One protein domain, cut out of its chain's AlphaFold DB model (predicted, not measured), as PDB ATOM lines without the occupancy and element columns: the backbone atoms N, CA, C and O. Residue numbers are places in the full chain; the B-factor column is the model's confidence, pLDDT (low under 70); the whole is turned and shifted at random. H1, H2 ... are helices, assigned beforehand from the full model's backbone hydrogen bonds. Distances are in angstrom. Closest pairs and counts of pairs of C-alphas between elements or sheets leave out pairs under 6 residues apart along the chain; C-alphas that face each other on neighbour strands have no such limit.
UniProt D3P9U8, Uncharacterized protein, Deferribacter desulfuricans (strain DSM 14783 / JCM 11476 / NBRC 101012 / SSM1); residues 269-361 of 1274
ATOM      1  N   LYS A 269     163.304 119.089 126.114       57.69
ATOM      2  CA  LYS A 269     162.685 117.937 125.436       57.69
ATOM      3  C   LYS A 269     161.150 117.966 125.497       57.69
ATOM      4  O   LYS A 269     160.513 117.124 124.872       57.69
ATOM      5  N   GLN A 270     160.561 118.879 126.273       62.62
ATOM      6  CA  GLN A 270     159.112 119.042 126.380       62.62
ATOM      7  C   GLN A 270     158.625 119.940 125.236       62.62
ATOM      8  O   GLN A 270     159.262 120.937 124.907       62.62
ATOM      9  N   ARG A 271     157.513 119.558 124.599       73.50
ATOM     10  CA  ARG A 271     156.927 120.291 123.470       73.50
ATOM     11  C   ARG A 271     155.755 121.134 123.965       73.50
ATOM     12  O   ARG A 271     154.691 120.595 124.246       73.50
ATOM     13  N   PHE A 272     155.965 122.440 124.073       78.19
ATOM     14  CA  PHE A 272     154.953 123.427 124.442       78.19
ATOM     15  C   PHE A 272     154.334 124.065 123.195       78.19
ATOM     16  O   PHE A 272     155.035 124.362 122.230       78.19
ATOM     17  N   THR A 273     153.029 124.308 123.200       84.62
ATOM     18  CA  THR A 273     152.343 125.047 122.127       84.62
ATOM     19  C   THR A 273     152.278 126.545 122.440       84.62
ATOM     20  O   THR A 273     152.430 126.964 123.593       84.62
ATOM     21  N   ILE A 274     151.972 127.379 121.437       82.94
ATOM     22  CA  ILE A 274     151.673 128.809 121.659       82.94
ATOM     23  C   ILE A 274     150.542 128.995 122.678       82.94
ATOM     24  O   ILE A 274     150.590 129.903 123.511       82.94
ATOM     25  N   ASN A 275     149.562 128.092 122.682       81.31
ATOM     26  CA  ASN A 275     148.461 128.129 123.634       81.31
ATOM     27  C   ASN A 275     148.914 127.851 125.080       81.31
ATOM     28  O   ASN A 275     148.392 128.461 126.011       81.31
ATOM     29  N   ASP A 276     149.906 126.982 125.292       77.94
ATOM     30  CA  ASP A 276     150.424 126.680 126.635       77.94
ATOM     31  C   ASP A 276     151.141 127.884 127.253       77.94
ATOM     32  O   ASP A 276     150.937 128.199 128.427       77.94
ATOM     33  N   TYR A 277     151.897 128.625 126.437       82.00
ATOM     34  CA  TYR A 277     152.518 129.882 126.856       82.00
ATOM     35  C   TYR A 277     151.466 130.938 127.236       82.00
ATOM     36  O   TYR A 277     151.558 131.570 128.292       82.00
ATOM     37  N   LEU A 278     150.406 131.078 126.430       82.00
ATOM     38  CA  LEU A 278     149.303 132.006 126.708       82.00
ATOM     39  C   LEU A 278     148.498 131.623 127.964       82.00
ATOM     40  O   LEU A 278     148.055 132.508 128.699       82.00
ATOM     41  N   LYS A 279     148.324 130.326 128.252       80.38
ATOM     42  CA  LYS A 279     147.640 129.850 129.469       80.38
ATOM     43  C   LYS A 279     148.381 130.238 130.750       80.38
ATOM     44  O   LYS A 279     147.717 130.596 131.722       80.38
ATOM     45  N   LEU A 280     149.717 130.183 130.772       77.88
ATOM     46  CA  LEU A 280     150.497 130.601 131.943       77.88
ATOM     47  C   LEU A 280     150.385 132.113 132.180       77.88
ATOM     48  O   LEU A 280     150.151 132.533 133.310       77.88
ATOM     49  N   LEU A 281     150.470 132.923 131.120       79.81
ATOM     50  CA  LEU A 281     150.293 134.377 131.224       79.81
ATOM     51  C   LEU A 281     148.915 134.737 131.802       79.81
ATOM     52  O   LEU A 281     148.828 135.549 132.718       79.81
ATOM     53  N   LYS A 282     147.851 134.046 131.366       81.19
ATOM     54  CA  LYS A 282     146.497 134.211 131.929       81.19
ATOM     55  C   LYS A 282     146.382 133.854 133.417       81.19
ATOM     56  O   LYS A 282     145.419 134.278 134.051       81.19
ATOM     57  N   ARG A 283     147.288 133.044 133.983       77.88
ATOM     58  CA  ARG A 283     147.279 132.726 135.425       77.88
ATOM     59  C   ARG A 283     147.832 133.878 136.254       77.88
ATOM     60  O   ARG A 283     147.247 134.193 137.281       77.88
ATOM     61  N   PHE A 284     148.905 134.518 135.796       80.69
ATOM     62  CA  PHE A 284     149.495 135.662 136.492       80.69
ATOM     63  C   PHE A 284     148.641 136.925 136.393       80.69
ATOM     64  O   PHE A 284     148.576 137.678 137.357       80.69
ATOM     65  N   ASP A 285     147.910 137.091 135.293       77.56
ATOM     66  CA  ASP A 285     146.945 138.183 135.102       77.56
ATOM     67  C   ASP A 285     145.811 138.187 136.153       77.56
ATOM     68  O   ASP A 285     145.206 139.214 136.432       77.56
ATOM     69  N   LYS A 286     145.535 137.031 136.779       78.88
ATOM     70  CA  LYS A 286     144.498 136.867 137.814       78.88
ATOM     71  C   LYS A 286     145.007 137.037 139.250       78.88
ATOM     72  O   LYS A 286     144.203 136.963 140.179       78.88
ATOM     73  N   VAL A 287     146.314 137.206 139.453       81.25
ATOM     74  CA  VAL A 287     146.908 137.334 140.793       81.25
ATOM     75  C   VAL A 287     146.688 138.753 141.315       81.25
ATOM     76  O   VAL A 287     147.059 139.723 140.659       81.25
ATOM     77  N   ASN A 288     146.123 138.888 142.517       84.12
ATOM     78  CA  ASN A 288     145.891 140.195 143.143       84.12
ATOM     79  C   ASN A 288     147.026 140.604 144.108       84.12
ATOM     80  O   ASN A 288     147.834 139.783 144.544       84.12
ATOM     81  N   LEU A 289     147.082 141.892 144.474       84.75
ATOM     82  CA  LEU A 289     148.143 142.443 145.337       84.75
ATOM     83  C   LEU A 289     148.213 141.760 146.716       84.75
ATOM     84  O   LEU A 289     149.302 141.609 147.269       84.75
ATOM     85  N   LYS A 290     147.074 141.293 147.248       83.88
ATOM     86  CA  LYS A 290     147.002 140.591 148.539       83.88
ATOM     87  C   LYS A 290     147.761 139.259 148.500       83.88
ATOM     88  O   LYS A 290     148.535 138.981 149.410       83.88
ATOM     89  N   GLN A 291     147.603 138.482 147.430       83.94
ATOM     90  CA  GLN A 291     148.308 137.207 147.237       83.94
ATOM     91  C   GLN A 291     149.822 137.396 147.062       83.94
ATOM     92  O   GLN A 291     150.611 136.582 147.540       83.94
ATOM     93  N   ILE A 292     150.244 138.485 146.413       84.62
ATOM     94  CA  ILE A 292     151.667 138.831 146.267       84.62
ATOM     95  C   ILE A 292     152.267 139.207 147.629       84.62
ATOM     96  O   ILE A 292     153.370 138.769 147.955       84.62
ATOM     97  N   LYS A 293     151.532 139.983 148.436       85.19
ATOM     98  CA  LYS A 293     151.943 140.365 149.794       85.19
ATOM     99  C   LYS A 293     152.105 139.133 150.694       85.19
ATOM    100  O   LYS A 293     153.137 139.001 151.342       85.19
ATOM    101  N   GLU A 294     151.153 138.197 150.649       85.25
ATOM    102  CA  GLU A 294     151.227 136.910 151.364       85.25
ATOM    103  C   GLU A 294     152.476 136.104 150.967       85.25
ATOM    104  O   GLU A 294     153.212 135.637 151.833       85.25
ATOM    105  N   ALA A 295     152.770 136.001 149.667       84.50
ATOM    106  CA  ALA A 295     153.941 135.273 149.176       84.50
ATOM    107  C   ALA A 295     155.270 135.854 149.690       84.50
ATOM    108  O   ALA A 295     156.164 135.103 150.083       84.50
ATOM    109  N   ILE A 296     155.405 137.186 149.707       84.88
ATOM    110  CA  ILE A 296     156.620 137.863 150.187       84.88
ATOM    111  C   ILE A 296     156.808 137.624 151.688       84.88
ATOM    112  O   ILE A 296     157.893 137.209 152.102       84.88
ATOM    113  N   SER A 297     155.756 137.832 152.483       82.94
ATOM    114  CA  SER A 297     155.808 137.652 153.937       82.94
ATOM    115  C   SER A 297     156.120 136.201 154.326       82.94
ATOM    116  O   SER A 297     156.951 135.966 155.205       82.94
ATOM    117  N   SER A 298     155.522 135.215 153.643       81.56
ATOM    118  CA  SER A 298     155.781 133.791 153.903       81.56
ATOM    119  C   SER A 298     157.222 133.385 153.576       81.56
ATOM    120  O   SER A 298     157.850 132.668 154.358       81.56
ATOM    121  N   LEU A 299     157.787 133.881 152.470       81.50
ATOM    122  CA  LEU A 299     159.186 133.621 152.110       81.50
ATOM    123  C   LEU A 299     160.160 134.245 153.118       81.50
ATOM    124  O   LEU A 299     161.077 133.564 153.578       81.50
ATOM    125  N   GLN A 300     159.926 135.495 153.528       80.88
ATOM    126  CA  GLN A 300     160.745 136.174 154.539       80.88
ATOM    127  C   GLN A 300     160.692 135.462 155.900       80.88
ATOM    128  O   GLN A 300     161.734 135.258 156.527       80.88
ATOM    129  N   GLY A 301     159.505 135.013 156.327       71.50
ATOM    130  CA  GLY A 301     159.319 134.252 157.567       71.50
ATOM    131  C   GLY A 301     160.016 132.884 157.570       71.50
ATOM    132  O   GLY A 301     160.455 132.413 158.621       71.50
ATOM    133  N   ALA A 302     160.182 132.270 156.398       71.38
ATOM    134  CA  ALA A 302     160.959 131.043 156.207       71.38
ATOM    135  C   ALA A 302     162.475 131.288 156.044       71.38
ATOM    136  O   ALA A 302     163.219 130.338 155.797       71.38
ATOM    137  N   GLN A 303     162.941 132.540 156.168       69.81
ATOM    138  CA  GLN A 303     164.319 132.966 155.875       69.81
ATOM    139  C   GLN A 303     164.762 132.645 154.437       69.81
ATOM    140  O   GLN A 303     165.935 132.376 154.174       69.81
ATOM    141  N   LEU A 304     163.819 132.682 153.493       70.88
ATOM    142  CA  LEU A 304     164.065 132.490 152.068       70.88
ATOM    143  C   LEU A 304     163.984 133.833 151.317       70.88
ATOM    144  O   LEU A 304     163.177 134.699 151.664       70.88
ATOM    145  N   PRO A 305     164.796 134.034 150.265       74.12
ATOM    146  CA  PRO A 305     164.798 135.283 149.513       74.12
ATOM    147  C   PRO A 305     163.478 135.484 148.750       74.12
ATOM    148  O   PRO A 305     163.122 134.691 147.875       74.12
ATOM    149  N   ALA A 306     162.778 136.586 149.033       77.00
ATOM    150  CA  ALA A 306     161.528 136.988 148.375       77.00
ATOM    151  C   ALA A 306     161.765 137.646 146.999       77.00
ATOM    152  O   ALA A 306     161.345 138.772 146.734       77.00
ATOM    153  N   ASN A 307     162.490 136.956 146.120       82.44
ATOM    154  CA  ASN A 307     162.739 137.401 144.750       82.44
ATOM    155  C   ASN A 307     161.560 137.044 143.811       82.44
ATOM    156  O   ASN A 307     160.699 136.229 144.139       82.44
ATOM    157  N   LEU A 308     161.524 137.650 142.618       78.38
ATOM    158  CA  LEU A 308     160.410 137.519 141.664       78.38
ATOM    159  C   LEU A 308     160.113 136.057 141.273       78.38
ATOM    160  O   LEU A 308     158.964 135.692 141.034       78.38
ATOM    161  N   GLN A 309     161.149 135.223 141.211       76.00
ATOM    162  CA  GLN A 309     161.057 133.812 140.843       76.00
ATOM    163  C   GLN A 309     160.414 132.985 141.961       76.00
ATOM    164  O   GLN A 309     159.444 132.277 141.699       76.00
ATOM    165  N   ASN A 310     160.873 133.135 143.206       73.56
ATOM    166  CA  ASN A 310     160.301 132.445 144.364       73.56
ATOM    167  C   ASN A 310     158.862 132.896 144.643       73.56
ATOM    168  O   ASN A 310     158.030 132.075 145.017       73.56
ATOM    169  N   ILE A 311     158.539 134.170 144.387       81.69
ATOM    170  CA  ILE A 311     157.160 134.676 144.469       81.69
ATOM    171  C   ILE A 311     156.278 133.995 143.417       81.69
ATOM    172  O   ILE A 311     155.207 133.493 143.750       81.69
ATOM    173  N   ARG A 312     156.725 133.917 142.154       82.56
ATOM    174  CA  ARG A 312     155.986 133.199 141.102       82.56
ATOM    175  C   ARG A 312     155.802 131.724 141.464       82.56
ATOM    176  O   ARG A 312     154.682 131.241 141.369       82.56
ATOM    177  N   PHE A 313     156.842 131.050 141.960       74.88
ATOM    178  CA  PHE A 313     156.756 129.665 142.433       74.88
ATOM    179  C   PHE A 313     155.783 129.486 143.597       74.88
ATOM    180  O   PHE A 313     154.998 128.546 143.579       74.88
ATOM    181  N   TYR A 314     155.785 130.387 144.579       80.69
ATOM    182  CA  TYR A 314     154.840 130.343 145.696       80.69
ATOM    183  C   TYR A 314     153.387 130.499 145.222       80.69
ATOM    184  O   TYR A 314     152.484 129.848 145.740       80.69
ATOM    185  N   LEU A 315     153.163 131.330 144.200       81.06
ATOM    186  CA  LEU A 315     151.842 131.566 143.613       81.06
ATOM    187  C   LEU A 315     151.373 130.433 142.686       81.06
ATOM    188  O   LEU A 315     150.167 130.258 142.517       81.06
ATOM    189  N   THR A 316     152.289 129.682 142.065       75.19
ATOM    190  CA  THR A 316     151.942 128.673 141.046       75.19
ATOM    191  C   THR A 316     152.189 127.219 141.447       75.19
ATOM    192  O   THR A 316     151.596 126.338 140.823       75.19
ATOM    193  N   ASP A 317     153.032 126.937 142.447       72.88
ATOM    194  CA  ASP A 317     153.388 125.583 142.895       72.88
ATOM    195  C   ASP A 317     153.004 125.337 144.364       72.88
ATOM    196  O   ASP A 317     153.637 125.815 145.309       72.88
ATOM    197  N   PHE A 318     151.983 124.500 144.552       67.75
ATOM    198  CA  PHE A 318     151.457 124.128 145.864       67.75
ATOM    199  C   PHE A 318     152.484 123.429 146.776       67.75
ATOM    200  O   PHE A 318     152.454 123.613 147.993       67.75
ATOM    201  N   ARG A 319     153.417 122.640 146.219       62.44
ATOM    202  CA  ARG A 319     154.438 121.932 147.015       62.44
ATOM    203  C   ARG A 319     155.478 122.896 147.557       62.44
ATOM    204  O   ARG A 319     155.890 122.759 148.708       62.44
ATOM    205  N   TYR A 320     155.875 123.866 146.738       70.06
ATOM    206  CA  TYR A 320     156.785 124.921 147.162       70.06
ATOM    207  C   TYR A 320     156.135 125.796 148.237       70.06
ATOM    208  O   TYR A 320     156.741 126.003 149.286       70.06
ATOM    209  N   LYS A 321     154.867 126.193 148.046       77.19
ATOM    210  CA  LYS A 321     154.078 126.888 149.077       77.19
ATOM    211  C   LYS A 321     154.069 126.115 150.404       77.19
ATOM    212  O   LYS A 321     154.508 126.645 151.416       77.19
ATOM    213  N   SER A 322     153.708 124.829 150.381       69.69
ATOM    214  CA  SER A 322     153.673 123.987 151.589       69.69
ATOM    215  C   SER A 322     155.038 123.837 152.283       69.69
ATOM    216  O   SER A 322     155.104 123.780 153.510       69.69
ATOM    217  N   PHE A 323     156.137 123.774 151.525       69.75
ATOM    218  CA  PHE A 323     157.492 123.717 152.083       69.75
ATOM    219  C   PHE A 323     157.885 125.019 152.792       69.75
ATOM    220  O   PHE A 323     158.397 124.972 153.911       69.75
ATOM    221  N   VAL A 324     157.615 126.166 152.163       71.88
ATOM    222  CA  VAL A 324     157.853 127.494 152.749       71.88
ATOM    223  C   VAL A 324     157.019 127.663 154.017       71.88
ATOM    224  O   VAL A 324     157.559 128.032 155.058       71.88
ATOM    225  N   ASP A 325     155.739 127.296 153.958       76.19
ATOM    226  CA  ASP A 325     154.823 127.400 155.093       76.19
ATOM    227  C   ASP A 325     155.265 126.504 156.276       76.19
ATOM    228  O   ASP A 325     155.071 126.884 157.425       76.19
ATOM    229  N   LYS A 326     155.931 125.360 156.027       72.44
ATOM    230  CA  LYS A 326     156.522 124.494 157.076       72.44
ATOM    231  C   LYS A 326     157.825 125.026 157.679       72.44
ATOM    232  O   LYS A 326     158.133 124.712 158.825       72.44
ATOM    233  N   LEU A 327     158.634 125.742 156.898       68.38
ATOM    234  CA  LEU A 327     159.899 126.327 157.366       68.38
ATOM    235  C   LEU A 327     159.700 127.626 158.144       68.38
ATOM    236  O   LEU A 327     160.592 128.045 158.889       68.38
ATOM    237  N   ARG A 328     158.548 128.264 157.955       73.50
ATOM    238  CA  ARG A 328     158.140 129.455 158.681       73.50
ATOM    239  C   ARG A 328     158.135 129.158 160.186       73.50
ATOM    240  O   ARG A 328     157.346 128.355 160.667       73.50
ATOM    241  N   LYS A 329     159.046 129.788 160.933       57.16
ATOM    242  CA  LYS A 329     159.049 129.756 162.408       57.16
ATOM    243  C   LYS A 329     158.055 130.803 162.922       57.16
ATOM    244  O   LYS A 329     157.952 131.854 162.296       57.16
ATOM    245  N   ASP A 330     157.402 130.563 164.063       53.75
ATOM    246  CA  ASP A 330     156.365 131.414 164.700       53.75
ATOM    247  C   ASP A 330     156.841 132.815 165.170       53.75
ATOM    248  O   ASP A 330     156.451 133.315 166.226       53.75
ATOM    249  N   LYS A 331     157.729 133.485 164.431       50.81
ATOM    250  CA  LYS A 331     158.209 134.833 164.748       50.81
ATOM    251  C   LYS A 331     157.384 135.891 164.010       50.81
ATOM    252  O   LYS A 331     157.077 135.730 162.832       50.81
ATOM    253  N   LYS A 332     157.055 136.966 164.744       51.25
ATOM    254  CA  LYS A 332     156.251 138.129 164.320       51.25
ATOM    255  C   LYS A 332     156.600 138.585 162.901       51.25
ATOM    256  O   LYS A 332     157.765 138.817 162.588       51.25
ATOM    257  N   GLU A 333     155.558 138.704 162.083       55.75
ATOM    258  CA  GLU A 333     155.600 139.054 160.665       55.75
ATOM    259  C   GLU A 333     156.301 140.401 160.440       55.75
ATOM    260  O   GLU A 333     155.920 141.410 161.029       55.75
ATOM    261  N   SER A 334     157.311 140.441 159.566       55.97
ATOM    262  CA  SER A 334     157.723 141.701 158.944       55.97
ATOM    263  C   SER A 334     156.777 141.972 157.777       55.97
ATOM    264  O   SER A 334     156.781 141.220 156.803       55.97
ATOM    265  N   GLU A 335     155.946 143.010 157.861       65.12
ATOM    266  CA  GLU A 335     155.056 143.368 156.756       65.12
ATOM    267  C   GLU A 335     155.852 143.859 155.537       65.12
ATOM    268  O   GLU A 335     156.698 144.751 155.628       65.12
ATOM    269  N   ALA A 336     155.570 143.284 154.365       69.94
ATOM    270  CA  ALA A 336     156.150 143.728 153.103       69.94
ATOM    271  C   ALA A 336     155.597 145.107 152.691       69.94
ATOM    272  O   ALA A 336     154.383 145.316 152.708       69.94
ATOM    273  N   SER A 337     156.480 146.026 152.267       77.94
ATOM    274  CA  SER A 337     156.080 147.371 151.819       77.94
ATOM    275  C   SER A 337     155.200 147.329 150.563       77.94
ATOM    276  O   SER A 337     155.467 146.558 149.633       77.94
ATOM    277  N   ASP A 338     154.197 148.205 150.495       78.62
ATOM    278  CA  ASP A 338     153.256 148.264 149.368       78.62
ATOM    279  C   ASP A 338     153.936 148.645 148.034       78.62
ATOM    280  O   ASP A 338     153.508 148.192 146.968       78.62
ATOM    281  N   ASP A 339     155.043 149.394 148.067       79.69
ATOM    282  CA  ASP A 339     155.848 149.718 146.879       79.69
ATOM    283  C   ASP A 339     156.557 148.487 146.302       79.69
ATOM    284  O   ASP A 339     156.638 148.313 145.079       79.69
ATOM    285  N   THR A 340     157.032 147.589 147.170       77.81
ATOM    286  CA  THR A 340     157.629 146.315 146.752       77.81
ATOM    287  C   THR A 340     156.575 145.428 146.086       77.81
ATOM    288  O   THR A 340     156.833 144.846 145.032       77.81
ATOM    289  N   VAL A 341     155.358 145.386 146.642       83.25
ATOM    290  CA  VAL A 341     154.230 144.615 146.093       83.25
ATOM    291  C   VAL A 341     153.819 145.144 144.711       83.25
ATOM    292  O   VAL A 341     153.661 144.354 143.777       83.25
ATOM    293  N   LYS A 342     153.726 146.471 144.530       82.56
ATOM    294  CA  LYS A 342     153.404 147.096 143.229       82.56
ATOM    295  C   LYS A 342     154.475 146.836 142.160       82.56
ATOM    296  O   LYS A 342     154.126 146.511 141.024       82.56
ATOM    297  N   LYS A 343     155.767 146.907 142.508       82.75
ATOM    298  CA  LYS A 343     156.878 146.597 141.577       82.75
ATOM    299  C   LYS A 343     156.897 145.131 141.136       82.75
ATOM    300  O   LYS A 343     157.224 144.822 139.987       82.75
ATOM    301  N   VAL A 344     156.548 144.218 142.041       80.19
ATOM    302  CA  VAL A 344     156.415 142.791 141.717       80.19
ATOM    303  C   VAL A 344     155.204 142.559 140.806       80.19
ATOM    304  O   VAL A 344     155.335 141.844 139.811       80.19
ATOM    305  N   ALA A 345     154.074 143.225 141.072       80.94
ATOM    306  CA  ALA A 345     152.863 143.158 140.247       80.94
ATOM    307  C   ALA A 345     153.109 143.570 138.785       80.94
ATOM    308  O   ALA A 345     152.740 142.835 137.871       80.94
ATOM    309  N   SER A 346     153.817 144.680 138.540       78.88
ATOM    310  CA  SER A 346     154.138 145.126 137.172       78.88
ATOM    311  C   SER A 346     155.109 144.197 136.431       78.88
ATOM    312  O   SER A 346     155.161 144.194 135.202       78.88
ATOM    313  N   SER A 347     155.885 143.398 137.165       81.12
ATOM    314  CA  SER A 347     156.938 142.538 136.611       81.12
ATOM    315  C   SER A 347     156.491 141.082 136.426       81.12
ATOM    316  O   SER A 347     157.197 140.287 135.803       81.12
ATOM    317  N   LEU A 348     155.310 140.708 136.926       79.69
ATOM    318  CA  LEU A 348     154.808 139.331 136.940       79.69
ATOM    319  C   LEU A 348     154.610 138.734 135.536       79.69
ATOM    320  O   LEU A 348     154.933 137.565 135.337       79.69
ATOM    321  N   MET A 349     154.202 139.544 134.555       75.94
ATOM    322  CA  MET A 349     153.906 139.107 133.179       75.94
ATOM    323  C   MET A 349     155.146 138.920 132.286       75.94
ATOM    324  O   MET A 349     155.058 138.328 131.209       75.94
ATOM    325  N   ASN A 350     156.319 139.404 132.708       77.69
ATOM    326  CA  ASN A 350     157.548 139.315 131.919       77.69
ATOM    327  C   ASN A 350     158.348 138.050 132.277       77.69
ATOM    328  O   ASN A 350     159.253 138.091 133.113       77.69
ATOM    329  N   ILE A 351     157.976 136.915 131.681       71.62
ATOM    330  CA  ILE A 351     158.555 135.595 131.982       71.62
ATOM    331  C   ILE A 351     159.644 135.254 130.962       71.62
ATOM    332  O   ILE A 351     159.371 135.175 129.756       71.62
ATOM    333  N   LYS A 352     160.873 135.014 131.436       74.12
ATOM    334  CA  LYS A 352     161.980 134.531 130.588       74.12
ATOM    335  C   LYS A 352     161.790 133.055 130.224       74.12
ATOM    336  O   LYS A 352     161.153 132.308 130.959       74.12
ATOM    337  N   SER A 353     162.403 132.600 129.128       64.56
ATOM    338  CA  SER A 353     162.280 131.210 128.655       64.56
ATOM    339  C   SER A 353     162.640 130.169 129.727       64.56
ATOM    340  O   SER A 353     161.908 129.205 129.900       64.56
ATOM    341  N   ASN A 354     163.718 130.389 130.489       62.75
ATOM    342  CA  ASN A 354     164.162 129.466 131.545       62.75
ATOM    343  C   ASN A 354     163.214 129.461 132.754       62.75
ATOM    344  O   ASN A 354     162.921 128.402 133.298       62.75
ATOM    345  N   GLU A 355     162.677 130.628 133.116       67.56
ATOM    346  CA  GLU A 355     161.679 130.773 134.184       67.56
ATOM    347  C   GLU A 355     160.362 130.083 133.797       67.56
ATOM    348  O   GLU A 355     159.745 129.428 134.627       67.56
ATOM    349  N   PHE A 356     159.943 130.179 132.526       71.81
ATOM    350  CA  PHE A 356     158.763 129.473 132.013       71.81
ATOM    351  C   PHE A 356     158.916 127.956 132.148       71.81
ATOM    352  O   PHE A 356     157.997 127.285 132.612       71.81
ATOM    353  N   ILE A 357     160.079 127.427 131.752       66.88
ATOM    354  CA  ILE A 357     160.382 125.997 131.848       66.88
ATOM    355  C   ILE A 357     160.272 125.562 133.305       66.88
ATOM    356  O   ILE A 357     159.519 124.647 133.596       66.88
ATOM    357  N   GLU A 358     160.937 126.268 134.214       63.28
ATOM    358  CA  GLU A 358     160.944 125.963 135.643       63.28
ATOM    359  C   GLU A 358     159.562 126.042 136.316       63.28
ATOM    360  O   GLU A 358     159.237 125.185 137.135       63.28
ATOM    361  N   LEU A 359     158.720 127.009 135.936       69.06
ATOM    362  CA  LEU A 359     157.361 127.173 136.475       69.06
ATOM    363  C   LEU A 359     156.380 126.089 135.998       69.06
ATOM    364  O   LEU A 359     155.366 125.841 136.652       69.06
ATOM    365  N   VAL A 360     156.645 125.464 134.846       65.44
ATOM    366  CA  VAL A 360     155.766 124.450 134.236       65.44
ATOM    367  C   VAL A 360     156.318 123.030 134.421       65.44
ATOM    368  O   VAL A 360     155.549 122.069 134.515       65.44
ATOM    369  N   SER A 361     157.638 122.866 134.521       56.59
ATOM    370  CA  SER A 361     158.294 121.568 134.657       56.59
ATOM    371  C   SER A 361     158.400 121.151 136.121       56.59
ATOM    372  O   SER A 361     159.349 121.486 136.823       56.59
TER     373      SER A 361
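What this domain is: This is residues 269 to 361 of the 1274 residues of an uncharacterized protein of Deferribacter desulfuricans (strain DSM 14783 / JCM 11476 / NBRC 101012 / SSM1) (UniProt D3P9U8). Short helices pack round a small core helix, H3, which H2 crosses; H4 and H5 run along opposite sides of this body. H1 and H6 make one end of the long axis, and the link at residues 328 to 337 loops round the other. The printed part has 93 residues, with six named helices in the order H1 to H6 and no named strand: all helix. It is compact, with a radius of gyration of the C-alphas of 13.9 A, yet elongated, spanning 44 by 26 by 18 A.

How they stand to each other: H2, residues 289 to 301, and H3, residues 308 to 316, are the hubs, touching three helices each. They touch at Ala 295 and Ile 311, closest C-alphas 5.7 A apart, only just about perpendicular at 70.1 degrees. With residues 289 to 293 alone H2 touches H5, residues 338 to 347; the closest C-alphas, of Lys 293 and Val 341, are 6.1 A apart. H2 and H4, residues 318 to 327, touch only at their ends, the C-alphas of Leu 299 and Val 324 closest at 6.3 A. H3 and H4 touch only at the corner, the C-alphas of Tyr 314 and Lys 321 closest at 4.9 A. H3 touches H6, residues 353 to 360, at a shallow tilt of 29 degrees, the same way; the C-alphas of Phe 313 and Leu 359 are closest at 6.5 A. H1, residues 274 to 284, touches no helix but is near H3 and H6. In H1 to H6 every O i to N i+4 pair is within hydrogen-bond range.

Where its parts are: H1 begins at C-alpha 274 (151.673, 128.809, 121.659) and is 16.5 A long. H2 measures 18.5 A, H5 14.5 A and H4 14.4 A. H6 ends at C-alpha 360 (155.766, 124.450, 134.236).

The domain as a whole: The farthest C-alphas, of Arg 271 and Lys 332, are 44.6 A apart. The printed part has no cut and no long link. Its mean pLDDT is 74.7; residues 329 to 336 and 357 to 361 are among those under 70.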